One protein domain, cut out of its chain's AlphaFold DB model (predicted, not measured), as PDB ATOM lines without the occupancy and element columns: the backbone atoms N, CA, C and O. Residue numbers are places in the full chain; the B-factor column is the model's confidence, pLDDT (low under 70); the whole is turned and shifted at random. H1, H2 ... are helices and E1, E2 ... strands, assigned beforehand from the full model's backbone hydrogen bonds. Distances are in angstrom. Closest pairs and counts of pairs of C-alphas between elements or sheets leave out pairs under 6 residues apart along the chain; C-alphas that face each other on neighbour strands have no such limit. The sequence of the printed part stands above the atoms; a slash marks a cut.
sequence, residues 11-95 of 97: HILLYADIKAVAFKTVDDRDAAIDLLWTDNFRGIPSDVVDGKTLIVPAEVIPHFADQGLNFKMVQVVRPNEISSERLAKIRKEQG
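Overview. This is residues 11 to 95 of the 97 residues of an uncharacterized protein of Candidatus Falkowbacteria bacterium CG10_big_fil_rev_8_21_14_0_10_44_15 (UniProt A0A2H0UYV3). What is the shape? A strongly twisted four-stranded sheet has H2 and H3 over one face, in two layers, and beyond its edge strand E4 an arm ends in H4; residues 80 to 86 and 88 to 95 stick out. What makes it up? The 85 printed residues hold four named helices and four named strands, in the order H1 E1 H2 E2 E3 H3 E4 H4, class mixed; the sheet, E2 E3 E1 E4, is antiparallel. It is only just compact, close to loose, with a radius of gyration of the C-alphas of 14.1 A and spans of 42 by 28 by 17 A.

Along the chain. Where does the first half run? H1 is residues 11 to 14, from C-alpha 11 at (25.760, -7.741, 12.158); E1 is 18 to 23, 15.9 A; H2 is 26 to 36, 15.3 A; E2 is 47 to 50. What follows? E3 is 53 to 57, 13.3 A; H3 is 58 to 66, 14.1 A; E4 is 71 to 74; H4 is 84 to 93, 14.2 A, ending at C-alpha 93 (52.627, -15.985, 17.748).

Arrangement. Which atoms pair the strands? Within hydrogen-bond range are N 21 and O 54 for E1 and E3, 2.8 A, N 47 and O 55 for the hairpin E2 and E3, 2.9 A, and N 22 and O 72 for E1 and E4, 2.9 A. How do the helices stand? H2 and H3 are close but not clearly touching, their closest C-alphas, Ala 32 and Phe 64, 6.6 A apart. E1, H2, E2 and E3, H3, E4 are split strand-helix-strand units, two strands of one sheet with a helix between them along the chain and another strand between them in the sheet, E3 in the first and E1 in the second, and each crossover is right-handed. Every O i to N i+4 pair is within range in H2 and H4, 3 of 5 in H3; H1, which only grazes the sheet, is too short for one.

Size, cuts and confidence. How far does it reach? The farthest C-alphas, Asp 39 and Glu 85, are 43.5 A apart; the printed part has no cut and no long link. Where is confidence low? Residues 11 to 16, 39 and 75 to 95 have pLDDT under 70.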
ATOM      1  N   HIS A  11      26.324  -8.602  13.206       52.03
ATOM      2  CA  HIS A  11      25.760  -7.741  12.158       52.03
ATOM      3  C   HIS A  11      26.702  -7.523  10.959       52.03
ATOM      4  O   HIS A  11      26.237  -7.152   9.888       52.03
ATOM      5  N   ILE A  12      28.003  -7.804  11.095       51.44
ATOM      6  CA  ILE A  12      28.985  -7.720  10.000       51.44
ATOM      7  C   ILE A  12      28.874  -8.933   9.052       51.44
ATOM      8  O   ILE A  12      29.246  -8.846   7.885       51.44
ATOM      9  N   LEU A  13      28.308 -10.059   9.513       50.97
ATOM     10  CA  LEU A  13      28.117 -11.279   8.707       50.97
ATOM     11  C   LEU A  13      27.053 -11.137   7.607       50.97
ATOM     12  O   LEU A  13      27.001 -11.978   6.713       50.97
ATOM     13  N   LEU A  14      26.218 -10.094   7.662       49.56
ATOM     14  CA  LEU A  14      25.191  -9.820   6.652       49.56
ATOM     15  C   LEU A  14      25.762  -9.193   5.371       49.56
ATOM     16  O   LEU A  14      25.073  -9.151   4.355       49.56
ATOM     17  N   TYR A  15      27.016  -8.740   5.395       57.81
ATOM     18  CA  TYR A  15      27.638  -8.047   4.274       57.81
ATOM     19  C   TYR A  15      28.568  -9.000   3.528       57.81
ATOM     20  O   TYR A  15      29.621  -9.406   4.025       57.81
ATOM     21  N   ALA A  16      28.136  -9.400   2.330       59.25
ATOM     22  CA  ALA A  16      28.761 -10.469   1.556       59.25
ATOM     23  C   ALA A  16      30.209 -10.164   1.123       59.25
ATOM     24  O   ALA A  16      30.989 -11.104   0.957       59.25
ATOM     25  N   ASP A  17      30.583  -8.884   0.990       76.62
ATOM     26  CA  ASP A  17      31.906  -8.470   0.509       76.62
ATOM     27  C   ASP A  17      32.572  -7.416   1.405       76.62
ATOM     28  O   ASP A  17      32.668  -6.234   1.080       76.62
ATOM     29  N   ILE A  18      33.037  -7.870   2.567       81.56
ATOM     30  CA  ILE A  18      33.882  -7.091   3.478       81.56
ATOM     31  C   ILE A  18      35.354  -7.446   3.299       81.56
ATOM     32  O   ILE A  18      35.733  -8.611   3.132       81.56
ATOM     33  N   LYS A  19      36.206  -6.433   3.397       84.94
ATOM     34  CA  LYS A  19      37.653  -6.518   3.235       84.94
ATOM     35  C   LYS A  19      38.331  -5.948   4.471       84.94
ATOM     36  O   LYS A  19      37.823  -5.014   5.084       84.94
ATOM     37  N   ALA A  20      39.477  -6.515   4.834       87.06
ATOM     38  CA  ALA A  20      40.347  -5.905   5.826       87.06
ATOM     39  C   ALA A  20      41.366  -5.016   5.113       87.06
ATOM     40  O   ALA A  20      41.966  -5.409   4.111       87.06
ATOM     41  N   VAL A  21      41.557  -3.823   5.649       89.00
ATOM     42  CA  VAL A  21      42.414  -2.778   5.112       89.00
ATOM     43  C   VAL A  21      43.378  -2.383   6.219       89.00
ATOM     44  O   VAL A  21      42.948  -1.910   7.266       89.00
ATOM     45  N   ALA A  22      44.673  -2.619   6.012       90.31
ATOM     46  CA  ALA A  22      45.712  -2.212   6.952       90.31
ATOM     47  C   ALA A  22      46.391  -0.937   6.455       90.31
ATOM     48  O   ALA A  22      46.992  -0.918   5.379       90.31
ATOM     49  N   PHE A  23      46.313   0.107   7.263       89.81
ATOM     50  CA  PHE A  23      46.878   1.418   7.006       89.81
ATOM     51  C   PHE A  23      48.336   1.489   7.465       89.81
ATOM     52  O   PHE A  23      48.787   0.750   8.349       89.81
ATOM     53  N   LYS A  24      49.110   2.376   6.839       87.81
ATOM     54  CA  LYS A  24      50.524   2.570   7.180       87.81
ATOM     55  C   LYS A  24      50.676   3.213   8.565       87.81
ATOM     56  O   LYS A  24      51.505   2.770   9.376       87.81
ATOM     57  N   THR A  25      49.864   4.225   8.851       88.75
ATOM     58  CA  THR A  25      49.855   4.968  10.118       88.75
ATOM     59  C   THR A  25      48.500   4.864  10.819       88.75
ATOM     60  O   THR A  25      47.533   4.349  10.261       88.75
ATOM     61  N   VAL A  26      48.462   5.285  12.085       88.06
ATOM     62  CA  VAL A  26      47.199   5.418  12.828       88.06
ATOM     63  C   VAL A  26      46.388   6.579  12.250       88.06
ATOM     64  O   VAL A  26      45.197   6.419  12.030       88.06
ATOM     65  N   ASP A  27      47.054   7.676  11.888       88.50
ATOM     66  CA  ASP A  27      46.430   8.851  11.271       88.50
ATOM     67  C   ASP A  27      45.731   8.514   9.943       88.50
ATOM     68  O   ASP A  27      44.610   8.950   9.710       88.50
ATOM     69  N   ASP A  28      46.341   7.668   9.101       86.62
ATOM     70  CA  ASP A  28      45.722   7.185   7.856       86.62
ATOM     71  C   ASP A  28      44.433   6.389   8.145       86.62
ATOM     72  O   ASP A  28      43.466   6.447   7.383       86.62
ATOM     73  N   ARG A  29      44.413   5.635   9.254       91.31
ATOM     74  CA  ARG A  29      43.243   4.872   9.703       91.31
ATOM     75  C   ARG A  29      42.162   5.793  10.259       91.31
ATOM     76  O   ARG A  29      40.989   5.564   9.981       91.31
ATOM     77  N   ASP A  30      42.532   6.799  11.043       90.25
ATOM     78  CA  ASP A  30      41.585   7.769  11.595       90.25
ATOM     79  C   ASP A  30      40.964   8.623  10.483       90.25
ATOM     80  O   ASP A  30      39.747   8.762  10.447       90.25
ATOM     81  N   ALA A  31      41.745   9.041   9.484       90.06
ATOM     82  CA  ALA A  31      41.220   9.707   8.291       90.06
ATOM     83  C   ALA A  31      40.235   8.819   7.504       90.06
ATOM     84  O   ALA A  31      39.222   9.301   6.993       90.06
ATOM     85  N   ALA A  32      40.490   7.506   7.432       88.62
ATOM     86  CA  ALA A  32      39.541   6.559   6.850       88.62
ATOM     87  C   ALA A  32      38.244   6.464   7.669       88.62
ATOM     88  O   ALA A  32      37.165   6.391   7.086       88.62
ATOM     89  N   ILE A  33      38.329   6.482   9.005       88.88
ATOM     90  CA  ILE A  33      37.149   6.522   9.879       88.88
ATOM     91  C   ILE A  33      36.378   7.819   9.656       88.88
ATOM     92  O   ILE A  33      35.175   7.755   9.439       88.88
ATOM     93  N   ASP A  34      37.045   8.969   9.639       89.38
ATOM     94  CA  ASP A  34      36.393  10.258   9.406       89.38
ATOM     95  C   ASP A  34      35.627  10.262   8.074       89.38
ATOM     96  O   ASP A  34      34.489  10.733   8.010       89.38
ATOM     97  N   LEU A  35      36.186   9.638   7.030       87.50
ATOM     98  CA  LEU A  35      35.498   9.459   5.751       87.50
ATOM     99  C   LEU A  35      34.231   8.601   5.878       87.50
ATOM    100  O   LEU A  35      33.199   8.948   5.303       87.50
ATOM    101  N   LEU A  36      34.269   7.522   6.661       86.56
ATOM    102  CA  LEU A  36      33.097   6.676   6.932       86.56
ATOM    103  C   LEU A  36      32.001   7.405   7.727       86.56
ATOM    104  O   LEU A  36      30.846   6.981   7.722       86.56
ATOM    105  N   TRP A  37      32.340   8.506   8.399       84.69
ATOM    106  CA  TRP A  37      31.387   9.351   9.119       84.69
ATOM    107  C   TRP A  37      30.773  10.463   8.255       84.69
ATOM    108  O   TRP A  37      29.839  11.131   8.706       84.69
ATOM    109  N   THR A  38      31.235  10.641   7.013       83.00
ATOM    110  CA  THR A  38      30.614  11.564   6.047       83.00
ATOM    111  C   THR A  38      29.279  11.026   5.529       83.00
ATOM    112  O   THR A  38      29.058   9.817   5.492       83.00
ATOM    113  N   ASP A  39      28.384  11.917   5.089       69.88
ATOM    114  CA  ASP A  39      27.009  11.561   4.694       69.88
ATOM    115  C   ASP A  39      26.925  10.471   3.608       69.88
ATOM    116  O   ASP A  39      25.964   9.707   3.586       69.88
ATOM    117  N   ASN A  40      27.950  10.339   2.759       76.94
ATOM    118  CA  ASN A  40      27.995   9.337   1.688       76.94
ATOM    119  C   ASN A  40      28.220   7.900   2.191       76.94
ATOM    120  O   ASN A  40      27.851   6.953   1.501       76.94
ATOM    121  N   PHE A  41      28.820   7.732   3.372       79.81
ATOM    122  CA  PHE A  41      29.195   6.424   3.932       79.81
ATOM    123  C   PHE A  41      28.669   6.212   5.352       79.81
ATOM    124  O   PHE A  41      28.942   5.194   5.994       79.81
ATOM    125  N   ARG A  42      27.876   7.164   5.846       79.38
ATOM    126  CA  ARG A  42      27.336   7.136   7.195       79.38
ATOM    127  C   ARG A  42      26.459   5.904   7.395       79.38
ATOM    128  O   ARG A  42      25.472   5.696   6.696       79.38
ATOM    129  N   GLY A  43      26.794   5.115   8.413       78.06
ATOM    130  CA  GLY A  43      26.050   3.902   8.765       78.06
ATOM    131  C   GLY A  43      26.495   2.646   8.013       78.06
ATOM    132  O   GLY A  43      25.936   1.577   8.261       78.06
ATOM    133  N   ILE A  44      27.513   2.743   7.152       82.44
ATOM    134  CA  ILE A  44      28.148   1.568   6.556       82.44
ATOM    135  C   ILE A  44      28.804   0.723   7.661       82.44
ATOM    136  O   ILE A  44      29.413   1.263   8.589       82.44
ATOM    137  N   PRO A  45      28.686  -0.613   7.594       80.81
ATOM    138  CA  PRO A  45      29.270  -1.514   8.581       80.81
ATOM    139  C   PRO A  45      30.800  -1.458   8.549       80.81
ATOM    140  O   PRO A  45      31.430  -1.988   7.641       80.81
ATOM    141  N   SER A  46      31.416  -0.896   9.579       83.81
ATOM    142  CA  SER A  46      32.869  -0.918   9.736       83.81
ATOM    143  C   SER A  46      33.272  -1.428  11.109       83.81
ATOM    144  O   SER A  46      32.556  -1.197  12.083       83.81
ATOM    145  N   ASP A  47      34.432  -2.072  11.198       84.00
ATOM    146  CA  ASP A  47      34.994  -2.522  12.471       84.00
ATOM    147  C   ASP A  47      36.476  -2.180  12.570       84.00
ATOM    148  O   ASP A  47      37.225  -2.328  11.600       84.00
ATOM    149  N   VAL A  48      36.898  -1.740  13.752       84.31
ATOM    150  CA  VAL A  48      38.305  -1.476  14.040       84.31
ATOM    151  C   VAL A  48      38.888  -2.758  14.592       84.31
ATOM    152  O   VAL A  48      38.556  -3.205  15.684       84.31
ATOM    153  N   VAL A  49      39.761  -3.352  13.794       79.25
ATOM    154  CA  VAL A  49      40.453  -4.584  14.127       79.25
ATOM    155  C   VAL A  49      41.522  -4.228  15.159       79.25
ATOM    156  O   VAL A  49      41.430  -4.661  16.301       79.25
ATOM    157  N   ASP A  50      42.487  -3.379  14.799       76.56
ATOM    158  CA  ASP A  50      43.496  -2.822  15.715       76.56
ATOM    159  C   ASP A  50      43.760  -1.344  15.451       76.56
ATOM    160  O   ASP A  50      43.054  -0.694  14.685       76.56
ATOM    161  N   GLY A  51      44.839  -0.817  16.038       78.44
ATOM    162  CA  GLY A  51      45.248   0.570  15.853       78.44
ATOM    163  C   GLY A  51      45.444   1.000  14.393       78.44
ATOM    164  O   GLY A  51      45.407   2.203  14.135       78.44
ATOM    165  N   LYS A  52      45.628   0.071  13.440       84.94
ATOM    166  CA  LYS A  52      45.915   0.379  12.028       84.94
ATOM    167  C   LYS A  52      45.069  -0.390  11.015       84.94
ATOM    168  O   LYS A  52      45.310  -0.248   9.823       84.94
ATOM    169  N   THR A  53      44.108  -1.200  11.432       85.31
ATOM    170  CA  THR A  53      43.380  -2.101  10.535       85.31
ATOM    171  C   THR A  53      41.887  -1.891  10.687       85.31
ATOM    172  O   THR A  53      41.355  -1.942  11.795       85.31
ATOM    173  N   LEU A  54      41.205  -1.706   9.559       87.88
ATOM    174  CA  LEU A  54      39.750  -1.624   9.486       87.88
ATOM    175  C   LEU A  54      39.191  -2.791   8.688       87.88
ATOM    176  O   LEU A  54      39.781  -3.218   7.697       87.88
ATOM    177  N   ILE A  55      38.023  -3.272   9.085       86.69
ATOM    178  CA  ILE A  55      37.146  -4.046   8.215       86.69
ATOM    179  C   ILE A  55      36.096  -3.096   7.671       86.69
ATOM    180  O   ILE A  55      35.402  -2.445   8.445       86.69
ATOM    181  N   VAL A  56      35.974  -3.053   6.350       86.81
ATOM    182  CA  VAL A  56      34.992  -2.231   5.642       86.81
ATOM    183  C   VAL A  56      34.436  -2.992   4.433       86.81
ATOM    184  O   VAL A  56      35.068  -3.950   3.975       86.81
ATOM    185  N   PRO A  57      33.281  -2.601   3.879       86.50
ATOM    186  CA  PRO A  57      32.795  -3.128   2.611       86.50
ATOM    187  C   PRO A  57      33.739  -2.801   1.456       86.50
ATOM    188  O   PRO A  57      34.444  -1.796   1.473       86.50
ATOM    189  N   ALA A  58      33.760  -3.641   0.425       85.50
ATOM    190  CA  ALA A  58      34.637  -3.419  -0.721       85.50
ATOM    191  C   ALA A  58      34.341  -2.101  -1.467       85.50
ATOM    192  O   ALA A  58      35.249  -1.510  -2.046       85.50
ATOM    193  N   GLU A  59      33.096  -1.619  -1.410       84.69
ATOM    194  CA  GLU A  59      32.631  -0.390  -2.069       84.69
ATOM    195  C   GLU A  59      33.277   0.901  -1.543       84.69
ATOM    196  O   GLU A  59      33.369   1.869  -2.287       84.69
ATOM    197  N   VAL A  60      33.782   0.923  -0.303       87.31
ATOM    198  CA  VAL A  60      34.447   2.112   0.274       87.31
ATOM    199  C   VAL A  60      35.939   2.188  -0.052       87.31
ATOM    200  O   VAL A  60      36.561   3.237   0.095       87.31
ATOM    201  N   ILE A  61      36.529   1.103  -0.559       87.88
ATOM    202  CA  ILE A  61      37.965   1.030  -0.861       87.88
ATOM    203  C   ILE A  61      38.400   2.017  -1.956       87.88
ATOM    204  O   ILE A  61      39.433   2.662  -1.761       87.88
ATOM    205  N   PRO A  62      37.667   2.181  -3.079       88.88
ATOM    206  CA  PRO A  62      38.011   3.190  -4.079       88.88
ATOM    207  C   PRO A  62      38.083   4.599  -3.480       88.88
ATOM    208  O   PRO A  62      39.003   5.346  -3.784       88.88
ATOM    209  N   HIS A  63      37.197   4.922  -2.537       87.56
ATOM    210  CA  HIS A  63      37.169   6.234  -1.893       87.56
ATOM    211  C   HIS A  63      38.373   6.483  -0.981       87.56
ATOM    212  O   HIS A  63      38.868   7.605  -0.910       87.56
ATOM    213  N   PHE A  64      38.900   5.445  -0.327       87.50
ATOM    214  CA  PHE A  64      40.162   5.566   0.403       87.50
ATOM    215  C   PHE A  64      41.334   5.863  -0.539       87.50
ATOM    216  O   PHE A  64      42.206   6.661  -0.197       87.50
ATOM    217  N   ALA A  65      41.348   5.248  -1.727       86.88
ATOM    218  CA  ALA A  65      42.372   5.511  -2.735       86.88
ATOM    219  C   ALA A  65      42.258   6.937  -3.302       86.88
ATOM    220  O   ALA A  65      43.277   7.612  -3.438       86.88
ATOM    221  N   ASP A  66      41.036   7.424  -3.544       87.19
ATOM    222  CA  ASP A  66      40.775   8.790  -4.021       87.19
ATOM    223  C   ASP A  66      41.226   9.866  -3.020       87.19
ATOM    224  O   ASP A  66      41.656  10.947  -3.419       87.19
ATOM    225  N   GLN A  67      41.178   9.571  -1.715       84.75
ATOM    226  CA  GLN A  67      41.717  10.443  -0.662       84.75
ATOM    227  C   GLN A  67      43.241  10.329  -0.484       84.75
ATOM    228  O   GLN A  67      43.813  10.993   0.378       84.75
ATOM    229  N   GLY A  68      43.919   9.484  -1.266       86.81
ATOM    230  CA  GLY A  68      45.363   9.277  -1.160       86.81
ATOM    231  C   GLY A  68      45.794   8.525   0.104       86.81
ATOM    232  O   GLY A  68      46.959   8.619   0.500       86.81
ATOM    233  N   LEU A  69      44.884   7.783   0.749       87.69
ATOM    234  CA  LEU A  69      45.210   7.008   1.946       87.69
ATOM    235  C   LEU A  69      46.116   5.828   1.588       87.69
ATOM    236  O   LEU A  69      45.868   5.076   0.644       87.69
ATOM    237  N   ASN A  70      47.165   5.631   2.385       86.06
ATOM    238  CA  ASN A  70      48.125   4.556   2.169       86.06
ATOM    239  C   ASN A  70      47.698   3.295   2.917       86.06
ATOM    240  O   ASN A  70      47.936   3.150   4.120       86.06
ATOM    241  N   PHE A  71      47.121   2.346   2.185       87.62
ATOM    242  CA  PHE A  71      46.675   1.084   2.755       87.62
ATOM    243  C   PHE A  71      47.063  -0.129   1.914       87.62
ATOM    244  O   PHE A  71      47.352  -0.046   0.722       87.62
ATOM    245  N   LYS A  72      47.049  -1.292   2.564       88.44
ATOM    246  CA  LYS A  72      47.166  -2.602   1.924       88.44
ATOM    247  C   LYS A  72      45.939  -3.445   2.232       88.44
ATOM    248  O   LYS A  72      45.434  -3.452   3.356       88.44
ATOM    249  N   MET A  73      45.507  -4.205   1.238       84.25
ATOM    250  CA  MET A  73      44.457  -5.200   1.402       84.25
ATOM    251  C   MET A  73      45.001  -6.378   2.208       84.25
ATOM    252  O   MET A  73      46.019  -6.972   1.846       84.25
ATOM    253  N   VAL A  74      44.327  -6.716   3.301       80.06
ATOM    254  CA  VAL A  74      44.638  -7.884   4.123       80.06
ATOM    255  C   VAL A  74      43.581  -8.943   3.862       80.06
ATOM    256  O   VAL A  74      42.378  -8.672   3.857       80.06
ATOM    257  N   GLN A  75      44.034 -10.171   3.631       67.56
ATOM    258  CA  GLN A  75      43.125 -11.284   3.429       67.56
ATOM    259  C   GLN A  75      42.387 -11.580   4.736       67.56
ATOM    260  O   GLN A  75      42.987 -11.986   5.730       67.56
ATOM    261  N   VAL A  76      41.070 -11.385   4.722       65.12
ATOM    262  CA  VAL A  76      40.199 -11.904   5.771       65.12
ATOM    263  C   VAL A  76      40.030 -13.392   5.514       65.12
ATOM    264  O   VAL A  76      39.423 -13.778   4.518       65.12
ATOM    265  N   VAL A  77      40.529 -14.220   6.423       62.50
ATOM    266  CA  VAL A  77      40.254 -15.657   6.403       62.50
ATOM    267  C   VAL A  77      39.046 -15.922   7.293       62.50
ATOM    268  O   VAL A  77      38.992 -15.439   8.430       62.50
ATOM    269  N   ARG A  78      38.047 -16.646   6.783       54.84
ATOM    270  CA  ARG A  78      36.883 -17.003   7.601       54.84
ATOM    271  C   ARG A  78      37.302 -18.039   8.658       54.84
ATOM    272  O   ARG A  78      38.186 -18.852   8.392       54.84
ATOM    273  N   PRO A  79      36.685 -18.066   9.855       54.72
ATOM    274  CA  PRO A  79      37.066 -19.017  10.907       54.72
ATOM    275  C   PRO A  79      37.016 -20.490  10.474       54.72
ATOM    276  O   PRO A  79      37.797 -21.298  10.959       54.72
ATOM    277  N   ASN A  80      36.125 -20.831   9.540       57.12
ATOM    278  CA  ASN A  80      35.976 -22.166   8.952       57.12
ATOM    279  C   ASN A  80      36.995 -22.487   7.839       57.12
ATOM    280  O   ASN A  80      37.061 -23.628   7.397       57.12
ATOM    281  N   GLU A  81      37.782 -21.508   7.394       55.22
ATOM    282  CA  GLU A  81      38.848 -21.666   6.394       55.22
ATOM    283  C   GLU A  81      40.244 -21.750   7.040       55.22
ATOM    284  O   GLU A  81      41.226 -22.053   6.363       55.22
ATOM    285  N   ILE A  82      40.356 -21.509   8.354       61.81
ATOM    286  CA  ILE A  82      41.612 -21.669   9.091       61.81
ATOM    287  C   ILE A  82      41.689 -23.084   9.671       61.81
ATOM    288  O   ILE A  82      40.907 -23.457  10.543       61.81
ATOM    289  N   SER A  83      42.687 -23.860   9.241       61.22
ATOM    290  CA  SER A  83      42.991 -25.152   9.862       61.22
ATOM    291  C   SER A  83      43.410 -24.983  11.327       61.22
ATOM    292  O   SER A  83      44.057 -24.002  11.702       61.22
ATOM    293  N   SER A  84      43.100 -25.972  12.166       64.50
ATOM    294  CA  SER A  84      43.433 -25.974  13.598       64.50
ATOM    295  C   SER A  84      44.924 -25.731  13.872       64.50
ATOM    296  O   SER A  84      45.272 -25.030  14.820       64.50
ATOM    297  N   GLU A  85      45.810 -26.245  13.012       62.72
ATOM    298  CA  GLU A  85      47.261 -26.021  13.084       62.72
ATOM    299  C   GLU A  85      47.648 -24.566  12.816       62.72
ATOM    300  O   GLU A  85      48.475 -23.988  13.523       62.72
ATOM    301  N   ARG A  86      47.025 -23.941  11.814       59.53
ATOM    302  CA  ARG A  86      47.248 -22.531  11.491       59.53
ATOM    303  C   ARG A  86      46.717 -21.639  12.616       59.53
ATOM    304  O   ARG A  86      47.397 -20.695  13.003       59.53
ATOM    305  N   LEU A  87      45.570 -21.988  13.199       63.59
ATOM    306  CA  LEU A  87      44.999 -21.354  14.395       63.59
ATOM    307  C   LEU A  87      45.937 -21.455  15.608       63.59
ATOM    308  O   LEU A  87      46.146 -20.465  16.306       63.59
ATOM    309  N   ALA A  88      46.522 -22.628  15.856       63.34
ATOM    310  CA  ALA A  88      47.475 -22.841  16.945       63.34
ATOM    311  C   ALA A  88      48.769 -22.040  16.742       63.34
ATOM    312  O   ALA A  88      49.281 -21.445  17.690       63.34
ATOM    313  N   LYS A  89      49.266 -21.970  15.502       60.06
ATOM    314  CA  LYS A  89      50.441 -21.167  15.149       60.06
ATOM    315  C   LYS A  89      50.186 -19.674  15.353       60.06
ATOM    316  O   LYS A  89      50.994 -19.019  15.999       60.06
ATOM    317  N   ILE A  90      49.024 -19.189  14.911       61.03
ATOM    318  CA  ILE A  90      48.567 -17.823  15.174       61.03
ATOM    319  C   ILE A  90      48.545 -17.578  16.687       61.03
ATOM    320  O   ILE A  90      49.257 -16.694  17.137       61.03
ATOM    321  N   ARG A  91      47.842 -18.398  17.487       59.84
ATOM    322  CA  ARG A  91      47.761 -18.270  18.964       59.84
ATOM    323  C   ARG A  91      49.129 -18.206  19.648       59.84
ATOM    324  O   ARG A  91      49.322 -17.380  20.536       59.84
ATOM    325  N   LYS A  92      50.073 -19.039  19.202       52.38
ATOM    326  CA  LYS A  92      51.449 -19.085  19.716       52.38
ATOM    327  C   LYS A  92      52.248 -17.826  19.361       52.38
ATOM    328  O   LYS A  92      53.028 -17.357  20.177       52.38
ATOM    329  N   GLU A  93      52.029 -17.258  18.177       50.97
ATOM    330  CA  GLU A  93      52.627 -15.985  17.748       50.97
ATOM    331  C   GLU A  93      52.009 -14.765  18.474       50.97
ATOM    332  O   GLU A  93      52.648 -13.717  18.533       50.97
ATOM    333  N   GLN A  94      50.811 -14.898  19.072       50.97
ATOM    334  CA  GLN A  94      50.107 -13.838  19.827       50.97
ATOM    335  C   GLN A  94      50.365 -13.841  21.340       50.97
ATOM    336  O   GLN A  94      49.744 -13.060  22.051       50.97
ATOM    337  N   GLY A  95      51.165 -14.777  21.863       41.75
ATOM    338  CA  GLY A  95      51.380 -14.900  23.311       41.75
ATOM    339  C   GLY A  95      50.135 -15.298  24.118       41.75
ATOM    340  O   GLY A  95      50.088 -15.072  25.321       41.75
TER     341      GLY A  95